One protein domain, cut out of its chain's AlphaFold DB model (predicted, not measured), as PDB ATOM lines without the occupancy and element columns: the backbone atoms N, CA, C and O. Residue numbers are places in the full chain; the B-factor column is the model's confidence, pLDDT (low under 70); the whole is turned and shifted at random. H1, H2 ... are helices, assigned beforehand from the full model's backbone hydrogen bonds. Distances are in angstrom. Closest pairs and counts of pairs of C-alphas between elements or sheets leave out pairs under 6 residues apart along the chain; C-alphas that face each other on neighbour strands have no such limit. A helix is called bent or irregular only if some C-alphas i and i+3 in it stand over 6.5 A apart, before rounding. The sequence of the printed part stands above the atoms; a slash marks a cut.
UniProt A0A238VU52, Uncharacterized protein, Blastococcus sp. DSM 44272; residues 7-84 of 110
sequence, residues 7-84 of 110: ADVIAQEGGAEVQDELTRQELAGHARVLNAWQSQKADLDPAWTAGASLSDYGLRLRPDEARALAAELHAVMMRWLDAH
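Overview. This is residues 7 to 84 of the 110 residues of an uncharacterized protein of Blastococcus sp. DSM 44272 (UniProt A0A238VU52). The model is an open frame with an empty middle: the long helix H2 makes one side, the chain turns through the short H3, and residues 52 to 62 fold back at a distance from H2 and lead into the second long helix, H4. H4 slants across the far side of the gap and makes no contact with H2, while the small H1 sits at the first corner of H2. The printed part has 78 residues with four named helices, in the order H1, H2, H3, H4, and no named strand; the class is all helix. The whole is only just loose, close to extended, with a radius of gyration of the C-alphas of 16.8 A, and its elongated outline spans 48 by 29 by 26 A.

Arrangement. The printed part begins with H1, residues 7 to 10. A tight link of 4 residues leads to H2, residues 15 to 40. H1 and H2 touch only at the corner by their link, where the closest C-alphas of the two, those of Val 9 and Gly 15, are 5.1 A apart; H2 touches H1 with residues 15 to 19 alone. Another tight link, of 5 residues, leads to H3, residues 46 to 51. H3 touches no helix, and H2 and H3 are apart. A long link of 11 residues leads on to H4, residues 63 to 83. H4 touches no helix either: it is apart from H1, H2 and H3. H1 and H3 are apart as well. Residues 23 to 33 of H2 stand free, and so do residues 63 to 68 and 70 to 83 of H4. In H2, H3 and H4 every O i to N i+4 pair is within hydrogen-bond range; H1 is too short for any such pair, and its one O i to N i+3 pair is not within range.

Along the chain. H1 runs from C-alpha 7 at (101.933, 61.048, 114.467) to C-alpha 10. H2 is the longest helix by residues, with 26; it measures 37.1 A from C-alpha 15 at (108.811, 64.878, 109.734) to C-alpha 40 at (81.518, 64.460, 84.600). H3 has 6 residues, from Pro 46 to Gly 51. H4 has 21 residues and measures 30.7 A, ending with C-alpha 83 at (83.390, 43.615, 101.006). No helix is bent or irregular.

Size, cuts and confidence. The two C-alphas farthest apart are those of Glu 13 and Pro 46, at 49.4 A. The first and last printed C-alphas, of Ala 7 and His 84, are 29.2 A apart. The printed part has no cut, and its one long link is H3 to H4, in which residues 55 to 60 stand free. The mean pLDDT of the printed part is 89.1; residues 7 to 10 and residue 13 are under 70.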
ATOM      1  N   ALA A   7     101.055  61.482 113.383       60.06
ATOM      2  CA  ALA A   7     101.933  61.048 114.467       60.06
ATOM      3  C   ALA A   7     103.111  60.185 113.975       60.06
ATOM      4  O   ALA A   7     104.228  60.356 114.466       60.06
ATOM      5  N   ASP A   8     102.887  59.331 112.973       65.50
ATOM      6  CA  ASP A   8     103.905  58.422 112.428       65.50
ATOM      7  C   ASP A   8     104.933  59.152 111.550       65.50
ATOM      8  O   ASP A   8     106.100  58.758 111.468       65.50
ATOM      9  N   VAL A   9     104.509  60.246 110.908       64.88
ATOM     10  CA  VAL A   9     105.359  61.075 110.039       64.88
ATOM     11  C   VAL A   9     106.191  62.060 110.865       64.88
ATOM     12  O   VAL A   9     107.390  62.198 110.631       64.88
ATOM     13  N   ILE A  10     105.595  62.699 111.880       69.25
ATOM     14  CA  ILE A  10     106.268  63.685 112.750       69.25
ATOM     15  C   ILE A  10     107.426  63.068 113.548       69.25
ATOM     16  O   ILE A  10     108.388  63.766 113.863       69.25
ATOM     17  N   ALA A  11     107.358  61.775 113.876       72.25
ATOM     18  CA  ALA A  11     108.391  61.082 114.647       72.25
ATOM     19  C   ALA A  11     109.754  60.963 113.922       72.25
ATOM     20  O   ALA A  11     110.735  60.541 114.535       72.25
ATOM     21  N   GLN A  12     109.826  61.323 112.635       72.88
ATOM     22  CA  GLN A  12     111.024  61.233 111.796       72.88
ATOM     23  C   GLN A  12     111.771  62.576 111.722       72.88
ATOM     24  O   GLN A  12     111.183  63.648 111.880       72.88
ATOM     25  N   GLU A  13     113.080  62.546 111.458       62.50
ATOM     26  CA  GLU A  13     113.859  63.769 111.214       62.50
ATOM     27  C   GLU A  13     113.335  64.475 109.949       62.50
ATOM     28  O   GLU A  13     113.205  63.854 108.897       62.50
ATOM     29  N   GLY A  14     112.959  65.756 110.057       73.31
ATOM     30  CA  GLY A  14     112.254  66.482 108.985       73.31
ATOM     31  C   GLY A  14     110.750  66.169 108.869       73.31
ATOM     32  O   GLY A  14     110.080  66.689 107.978       73.31
ATOM     33  N   GLY A  15     110.189  65.373 109.785       72.44
ATOM     34  CA  GLY A  15     108.811  64.878 109.734       72.44
ATOM     35  C   GLY A  15     107.724  65.953 109.657       72.44
ATOM     36  O   GLY A  15     106.699  65.737 109.021       72.44
ATOM     37  N   ALA A  16     107.945  67.137 110.233       74.94
ATOM     38  CA  ALA A  16     106.980  68.238 110.161       74.94
ATOM     39  C   ALA A  16     106.827  68.813 108.739       74.94
ATOM     40  O   ALA A  16     105.711  69.089 108.306       74.94
ATOM     41  N   GLU A  17     107.928  68.962 107.994       80.31
ATOM     42  CA  GLU A  17     107.896  69.451 106.605       80.31
ATOM     43  C   GLU A  17     107.263  68.410 105.678       80.31
ATOM     44  O   GLU A  17     106.444  68.742 104.823       80.31
ATOM     45  N   VAL A  18     107.585  67.131 105.903       83.12
ATOM     46  CA  VAL A  18     106.975  66.008 105.182       83.12
ATOM     47  C   VAL A  18     105.472  65.935 105.458       83.12
ATOM     48  O   VAL A  18     104.687  65.775 104.528       83.12
ATOM     49  N   GLN A  19     105.046  66.102 106.711       82.75
ATOM     50  CA  GLN A  19     103.633  66.102 107.088       82.75
ATOM     51  C   GLN A  19     102.858  67.246 106.414       82.75
ATOM     52  O   GLN A  19     101.742  67.030 105.938       82.75
ATOM     53  N   ASP A  20     103.429  68.452 106.351       85.50
ATOM     54  CA  ASP A  20     102.795  69.592 105.678       85.50
ATOM     55  C   ASP A  20     102.656  69.350 104.167       85.50
ATOM     56  O   ASP A  20     101.585  69.562 103.594       85.50
ATOM     57  N   GLU A  21     103.704  68.824 103.524       87.31
ATOM     58  CA  GLU A  21     103.663  68.456 102.107       87.31
ATOM     59  C   GLU A  21     102.597  67.391 101.826       87.31
ATOM     60  O   GLU A  21     101.772  67.577 100.929       87.31
ATOM     61  N   LEU A  22     102.562  66.311 102.611       87.31
ATOM     62  CA  LEU A  22     101.568  65.246 102.457       87.31
ATOM     63  C   LEU A  22     100.144  65.773 102.655       87.31
ATOM     64  O   LEU A  22      99.255  65.449 101.869       87.31
ATOM     65  N   THR A  23      99.937  66.650 103.642       88.81
ATOM     66  CA  THR A  23      98.639  67.310 103.862       88.81
ATOM     67  C   THR A  23      98.234  68.116 102.631       88.81
ATOM     68  O   THR A  23      97.109  68.006 102.147       88.81
ATOM     69  N   ARG A  24      99.154  68.909 102.071       90.69
ATOM     70  CA  ARG A  24      98.874  69.736 100.891       90.69
ATOM     71  C   ARG A  24      98.561  68.895  99.657       90.69
ATOM     72  O   ARG A  24      97.689  69.269  98.870       90.69
ATOM     73  N   GLN A  25      99.253  67.771  99.485       90.69
ATOM     74  CA  GLN A  25      99.002  66.836  98.393       90.69
ATOM     75  C   GLN A  25      97.631  66.169  98.512       90.69
ATOM     76  O   GLN A  25      96.927  66.101  97.502       90.69
ATOM     77  N   GLU A  26      97.235  65.759  99.719       90.38
ATOM     78  CA  GLU A  26      95.920  65.162  99.986       90.38
ATOM     79  C   GLU A  26      94.795  66.155  99.670       90.38
ATOM     80  O   GLU A  26      93.917  65.872  98.854       90.38
ATOM     81  N   LEU A  27      94.888  67.383 100.197       93.31
ATOM     82  CA  LEU A  27      93.914  68.447  99.928       93.31
ATOM     83  C   LEU A  27      93.806  68.767  98.428       93.31
ATOM     84  O   LEU A  27      92.709  68.943  97.892       93.31
ATOM     85  N   ALA A  28      94.938  68.807  97.718       94.12
ATOM     86  CA  ALA A  28      94.941  68.970  96.268       94.12
ATOM     87  C   ALA A  28      94.307  67.765  95.550       94.12
ATOM     88  O   ALA A  28      93.628  67.943  94.537       94.12
ATOM     89  N   GLY A  29      94.504  66.547  96.057       93.50
ATOM     90  CA  GLY A  29      93.830  65.332  95.599       93.50
ATOM     91  C   GLY A  29      92.311  65.431  95.732       93.50
ATOM     92  O   GLY A  29      91.607  65.235  94.740       93.50
ATOM     93  N   HIS A  30      91.817  65.839  96.903       94.25
ATOM     94  CA  HIS A  30      90.386  66.027  97.170       94.25
ATOM     95  C   HIS A  30      89.766  67.032  96.196       94.25
ATOM     96  O   HIS A  30      88.759  66.743  95.547       94.25
ATOM     97  N   ALA A  31      90.421  68.178  95.998       95.31
ATOM     98  CA  ALA A  31      89.974  69.176  95.033       95.31
ATOM     99  C   ALA A  31      89.925  68.624  93.595       95.31
ATOM    100  O   ALA A  31      88.977  68.907  92.861       95.31
ATOM    101  N   ARG A  32      90.914  67.823  93.168       96.12
ATOM    102  CA  ARG A  32      90.908  67.200  91.829       96.12
ATOM    103  C   ARG A  32      89.734  66.240  91.655       96.12
ATOM    104  O   ARG A  32      89.073  66.308  90.623       96.12
ATOM    105  N   VAL A  33      89.459  65.395  92.648       95.31
ATOM    106  CA  VAL A  33      88.345  64.433  92.613       95.31
ATOM    107  C   VAL A  33      87.001  65.154  92.517       95.31
ATOM    108  O   VAL A  33      86.208  64.852  91.627       95.31
ATOM    109  N   LEU A  34      86.759  66.150  93.375       95.31
ATOM    110  CA  LEU A  34      85.495  66.894  93.375       95.31
ATOM    111  C   LEU A  34      85.290  67.692  92.080       95.31
ATOM    112  O   LEU A  34      84.186  67.702  91.535       95.31
ATOM    113  N   ASN A  35      86.348  68.308  91.542       96.75
ATOM    114  CA  ASN A  35      86.288  68.990  90.246       96.75
ATOM    115  C   ASN A  35      86.009  68.014  89.093       96.75
ATOM    116  O   ASN A  35      85.202  68.321  88.214       96.75
ATOM    117  N   ALA A  36      86.639  66.835  89.105       95.81
ATOM    118  CA  ALA A  36      86.395  65.795  88.113       95.81
ATOM    119  C   ALA A  36      84.930  65.340  88.148       95.81
ATOM    120  O   ALA A  36      84.255  65.408  87.119       95.81
ATOM    121  N   TRP A  37      84.403  65.000  89.330       94.75
ATOM    122  CA  TRP A  37      82.990  64.647  89.499       94.75
ATOM    123  C   TRP A  37      82.059  65.762  89.017       94.75
ATOM    124  O   TRP A  37      81.169  65.510  88.211       94.75
ATOM    125  N   GLN A  38      82.290  67.014  89.426       95.62
ATOM    126  CA  GLN A  38      81.460  68.142  89.003       95.62
ATOM    127  C   GLN A  38      81.438  68.317  87.474       95.62
ATOM    128  O   GLN A  38      80.405  68.714  86.934       95.62
ATOM    129  N   SER A  39      82.547  68.019  86.786       96.50
ATOM    130  CA  SER A  39      82.632  68.085  85.321       96.50
ATOM    131  C   SER A  39      81.968  66.903  84.605       96.50
ATOM    132  O   SER A  39      81.450  67.091  83.512       96.50
ATOM    133  N   GLN A  40      81.960  65.717  85.222       94.25
ATOM    134  CA  GLN A  40      81.518  64.460  84.600       94.25
ATOM    135  C   GLN A  40      80.090  64.061  84.980       94.25
ATOM    136  O   GLN A  40      79.474  63.260  84.291       94.25
ATOM    137  N   LYS A  41      79.528  64.606  86.067       92.44
ATOM    138  CA  LYS A  41      78.248  64.137  86.625       92.44
ATOM    139  C   LYS A  41      77.060  64.199  85.660       92.44
ATOM    140  O   LYS A  41      76.088  63.495  85.883       92.44
ATOM    141  N   ALA A  42      77.109  65.043  84.629       92.69
ATOM    142  CA  ALA A  42      76.062  65.114  83.609       92.69
ATOM    143  C   ALA A  42      76.080  63.916  82.644       92.69
ATOM    144  O   ALA A  42      75.058  63.626  82.029       92.69
ATOM    145  N   ASP A  43      77.221  63.231  82.542       93.00
ATOM    146  CA  ASP A  43      77.435  62.075  81.670       93.00
ATOM    147  C   ASP A  43      77.228  60.739  82.409       93.00
ATOM    148  O   ASP A  43      77.223  59.681  81.780       93.00
ATOM    149  N   LEU A  44      77.058  60.772  83.738       90.94
ATOM    150  CA  LEU A  44      76.800  59.590  84.563       90.94
ATOM    151  C   LEU A  44      75.337  59.141  84.461       90.94
ATOM    152  O   LEU A  44      74.436  59.963  84.267       90.94
ATOM    153  N   ASP A  45      75.087  57.844  84.682       91.00
ATOM    154  CA  ASP A  45      73.717  57.357  84.871       91.00
ATOM    155  C   ASP A  45      73.039  58.142  86.019       91.00
ATOM    156  O   ASP A  45      73.650  58.347  87.078       91.00
ATOM    157  N   PRO A  46      71.779  58.595  85.852       90.12
ATOM    158  CA  PRO A  46      71.076  59.365  86.873       90.12
ATOM    159  C   PRO A  46      71.056  58.707  88.258       90.12
ATOM    160  O   PRO A  46      71.088  59.427  89.260       90.12
ATOM    161  N   ALA A  47      71.053  57.374  88.345       90.06
ATOM    162  CA  ALA A  47      71.111  56.654  89.613       90.06
ATOM    163  C   ALA A  47      72.390  56.975  90.408       90.06
ATOM    164  O   ALA A  47      72.326  57.138  91.628       90.06
ATOM    165  N   TRP A  48      73.528  57.167  89.735       88.44
ATOM    166  CA  TRP A  48      74.783  57.562  90.380       88.44
ATOM    167  C   TRP A  48      74.764  59.008  90.852       88.44
ATOM    168  O   TRP A  48      75.239  59.309  91.947       88.44
ATOM    169  N   THR A  49      74.160  59.911  90.077       86.88
ATOM    170  CA  THR A  49      74.001  61.305  90.521       86.88
ATOM    171  C   THR A  49      73.072  61.427  91.728       86.88
ATOM    172  O   THR A  49      73.321  62.260  92.596       86.88
ATOM    173  N   ALA A  50      72.049  60.571  91.825       87.62
ATOM    174  CA  ALA A  50      71.146  60.510  92.972       87.62
ATOM    175  C   ALA A  50      71.812  59.922  94.229       87.62
ATOM    176  O   ALA A  50      71.418  60.265  95.342       87.62
ATOM    177  N   GLY A  51      72.812  59.051  94.057       85.94
ATOM    178  CA  GLY A  51      73.612  58.493  95.149       85.94
ATOM    179  C   GLY A  51      74.738  59.408  95.644       85.94
ATOM    180  O   GLY A  51      75.309  59.144  96.701       85.94
ATOM    181  N   ALA A  52      75.066  60.478  94.913       87.19
ATOM    182  CA  ALA A  52      76.098  61.420  95.329       87.19
ATOM    183  C   ALA A  52      75.664  62.196  96.584       87.19
ATOM    184  O   ALA A  52      74.562  62.738  96.650       87.19
ATOM    185  N   SER A  53      76.562  62.297  97.567       88.06
ATOM    186  CA  SER A  53      76.329  63.037  98.806       88.06
ATOM    187  C   SER A  53      77.501  63.967  99.096       88.06
ATOM    188  O   SER A  53      78.649  63.529  99.159       88.06
ATOM    189  N   LEU A  54      77.201  65.253  99.273       86.69
ATOM    190  CA  LEU A  54      78.120  66.252  99.812       86.69
ATOM    191  C   LEU A  54      77.575  66.658 101.175       86.69
ATOM    192  O   LEU A  54      76.401  67.007 101.288       86.69
ATOM    193  N   SER A  55      78.389  66.564 102.218       86.81
ATOM    194  CA  SER A  55      77.954  66.857 103.582       86.81
ATOM    195  C   SER A  55      79.048  67.574 104.354       86.81
ATOM    196  O   SER A  55      80.221  67.221 104.257       86.81
ATOM    197  N   ASP A  56      78.642  68.559 105.145       85.88
ATOM    198  CA  ASP A  56      79.494  69.405 105.966       85.88
ATOM    199  C   ASP A  56      78.962  69.434 107.409       85.88
ATOM    200  O   ASP A  56      78.100  70.224 107.789       85.88
ATOM    201  N   TYR A  57      79.467  68.516 108.238       88.88
ATOM    202  CA  TYR A  57      79.062  68.407 109.641       88.88
ATOM    203  C   TYR A  57      79.981  69.227 110.553       88.88
ATOM    204  O   TYR A  57      81.175  68.959 110.661       88.88
ATOM    205  N   GLY A  58      79.410  70.191 111.278       89.75
ATOM    206  CA  GLY A  58      80.098  70.914 112.349       89.75
ATOM    207  C   GLY A  58      79.830  70.290 113.720       89.75
ATOM    208  O   GLY A  58      78.693  70.294 114.187       89.75
ATOM    209  N   LEU A  59      80.873  69.798 114.397       92.94
ATOM    210  CA  LEU A  59      80.778  69.197 115.733       92.94
ATOM    211  C   LEU A  59      81.695  69.916 116.737       92.94
ATOM    212  O   LEU A  59      82.769  70.404 116.389       92.94
ATOM    213  N   ARG A  60      81.286  69.961 118.010       95.31
ATOM    214  CA  ARG A  60      82.124  70.427 119.129       95.31
ATOM    215  C   ARG A  60      82.595  69.208 119.920       95.31
ATOM    216  O   ARG A  60      81.858  68.716 120.766       95.31
ATOM    217  N   LEU A  61      83.798  68.728 119.616       96.38
ATOM    218  CA  LEU A  61      84.377  67.508 120.188       96.38
ATOM    219  C   LEU A  61      85.654  67.815 120.973       96.38
ATOM    220  O   LEU A  61      86.399  68.741 120.637       96.38
ATOM    221  N   ARG A  62      85.931  67.011 122.000       97.31
ATOM    222  CA  ARG A  62      87.261  66.938 122.614       97.31
ATOM    223  C   ARG A  62      88.254  66.220 121.678       97.31
ATOM    224  O   ARG A  62      87.826  65.476 120.792       97.31
ATOM    225  N   PRO A  63      89.579  66.371 121.876       95.94
ATOM    226  CA  PRO A  63      90.576  65.685 121.048       95.94
ATOM    227  C   PRO A  63      90.453  64.151 121.034       95.94
ATOM    228  O   PRO A  63      90.670  63.532 119.995       95.94
ATOM    229  N   ASP A  64      90.095  63.532 122.164       96.12
ATOM    230  CA  ASP A  64      89.848  62.087 122.263       96.12
ATOM    231  C   ASP A  64      88.620  61.656 121.451       96.12
ATOM    232  O   ASP A  64      88.672  60.654 120.741       96.12
ATOM    233  N   GLU A  65      87.550  62.449 121.492       97.31
ATOM    234  CA  GLU A  65      86.312  62.193 120.748       97.31
ATOM    235  C   GLU A  65      86.511  62.362 119.234       97.31
ATOM    236  O   GLU A  65      86.017  61.553 118.455       97.31
ATOM    237  N   ALA A  66      87.288  63.363 118.801       95.94
ATOM    238  CA  ALA A  66      87.624  63.550 117.388       95.94
ATOM    239  C   ALA A  66      88.457  62.380 116.832       95.94
ATOM    240  O   ALA A  66      88.207  61.916 115.719       95.94
ATOM    241  N   ARG A  67      89.410  61.857 117.619       93.62
ATOM    242  CA  ARG A  67      90.177  60.658 117.246       93.62
ATOM    243  C   ARG A  67      89.284  59.421 117.162       93.62
ATOM    244  O   ARG A  67      89.431  58.641 116.226       93.62
ATOM    245  N   ALA A  68      88.370  59.249 118.118       96.75
ATOM    246  CA  ALA A  68      87.412  58.147 118.099       96.75
ATOM    247  C   ALA A  68      86.532  58.197 116.839       96.75
ATOM    248  O   ALA A  68      86.438  57.200 116.130       96.75
ATOM    249  N   LEU A  69      85.998  59.375 116.494       96.44
ATOM    250  CA  LEU A  69      85.218  59.567 115.270       96.44
ATOM    251  C   LEU A  69      86.024  59.223 114.007       96.44
ATOM    252  O   LEU A  69      85.527  58.509 113.140       96.44
ATOM    253  N   ALA A  70      87.273  59.691 113.907       94.62
ATOM    254  CA  ALA A  70      88.138  59.376 112.768       94.62
ATOM    255  C   ALA A  70      88.370  57.859 112.623       94.62
ATOM    256  O   ALA A  70      88.255  57.317 111.523       94.62
ATOM    257  N   ALA A  71      88.628  57.164 113.735       93.88
ATOM    258  CA  ALA A  71      88.810  55.715 113.745       93.88
ATOM    259  C   ALA A  71      87.526  54.960 113.358       93.88
ATOM    260  O   ALA A  71      87.585  53.999 112.592       93.88
ATOM    261  N   GLU A  72      86.361  55.398 113.844       97.50
ATOM    262  CA  GLU A  72      85.066  54.800 113.501       97.50
ATOM    263  C   GLU A  72      84.743  54.943 112.009       97.50
ATOM    264  O   GLU A  72      84.364  53.960 111.365       97.50
ATOM    265  N   LEU A  73      84.941  56.136 111.439       95.50
ATOM    266  CA  LEU A  73      84.732  56.393 110.012       95.50
ATOM    267  C   LEU A  73      85.708  55.589 109.147       95.50
ATOM    268  O   LEU A  73      85.290  54.951 108.179       95.50
ATOM    269  N   HIS A  74      86.986  55.534 109.527       92.25
ATOM    270  CA  HIS A  74      87.969  54.697 108.842       92.25
ATOM    271  C   HIS A  74      87.577  53.213 108.890       92.25
ATOM    272  O   HIS A  74      87.583  52.532 107.864       92.25
ATOM    273  N   ALA A  75      87.146  52.711 110.051       95.38
ATOM    274  CA  ALA A  75      86.696  51.331 110.196       95.38
ATOM    275  C   ALA A  75      85.461  51.022 109.336       95.38
ATOM    276  O   ALA A  75      85.328  49.902 108.841       95.38
ATOM    277  N   VAL A  76      84.546  51.980 109.147       96.62
ATOM    278  CA  VAL A  76      83.434  51.840 108.191       96.62
ATOM    279  C   VAL A  76      83.978  51.658 106.777       96.62
ATOM    280  O   VAL A  76      83.596  50.693 106.118       96.62
ATOM    281  N   MET A  77      84.893  52.524 106.338       93.62
ATOM    282  CA  MET A  77      85.464  52.443 104.991       93.62
ATOM    283  C   MET A  77      86.217  51.140 104.749       93.62
ATOM    284  O   MET A  77      86.028  50.517 103.707       93.62
ATOM    285  N   MET A  78      86.993  50.674 105.728       92.69
ATOM    286  CA  MET A  78      87.706  49.401 105.619       92.69
ATOM    287  C   MET A  78      86.755  48.211 105.465       92.69
ATOM    288  O   MET A  78      87.020  47.335 104.649       92.69
ATOM    289  N   ARG A  79      85.613  48.193 106.174       96.38
ATOM    290  CA  ARG A  79      84.593  47.144 105.980       96.38
ATOM    291  C   ARG A  79      83.987  47.172 104.576       96.38
ATOM    292  O   ARG A  79      83.696  46.117 104.026       96.38
ATOM    293  N   TRP A  80      83.778  48.359 104.009       94.06
ATOM    294  CA  TRP A  80      83.255  48.489 102.648       94.06
ATOM    295  C   TRP A  80      84.270  48.052 101.595       94.06
ATOM    296  O   TRP A  80      83.875  47.345 100.675       94.06
ATOM    297  N   LEU A  81      85.545  48.418 101.754       90.62
ATOM    298  CA  LEU A  81      86.632  48.008 100.859       90.62
ATOM    299  C   LEU A  81      86.878  46.496 100.890       90.62
ATOM    300  O   LEU A  81      87.099  45.906  99.840       90.62
ATOM    301  N   ASP A  82      86.813  45.873 102.068       91.88
ATOM    302  CA  ASP A  82      86.941  44.417 102.219       91.88
ATOM    303  C   ASP A  82      85.790  43.675 101.521       91.88
ATOM    304  O   ASP A  82      86.002  42.694 100.811       91.88
ATOM    305  N   ALA A  83      84.564  44.189 101.657       91.69
ATOM    306  CA  ALA A  83      83.390  43.615 101.006       91.69
ATOM    307  C   ALA A  83      83.294  43.930  99.498       91.69
ATOM    308  O   ALA A  83      82.651  43.176  98.769       91.69
ATOM    309  N   HIS A  84      83.896  45.033  99.034       89.31
ATOM    310  CA  HIS A  84      83.820  45.523  97.650       89.31
ATOM    311  C   HIS A  84      85.192  46.051  97.180       89.31
ATOM    312  O   HIS A  84      85.416  47.267  97.146       89.31
TER     313      HIS A  84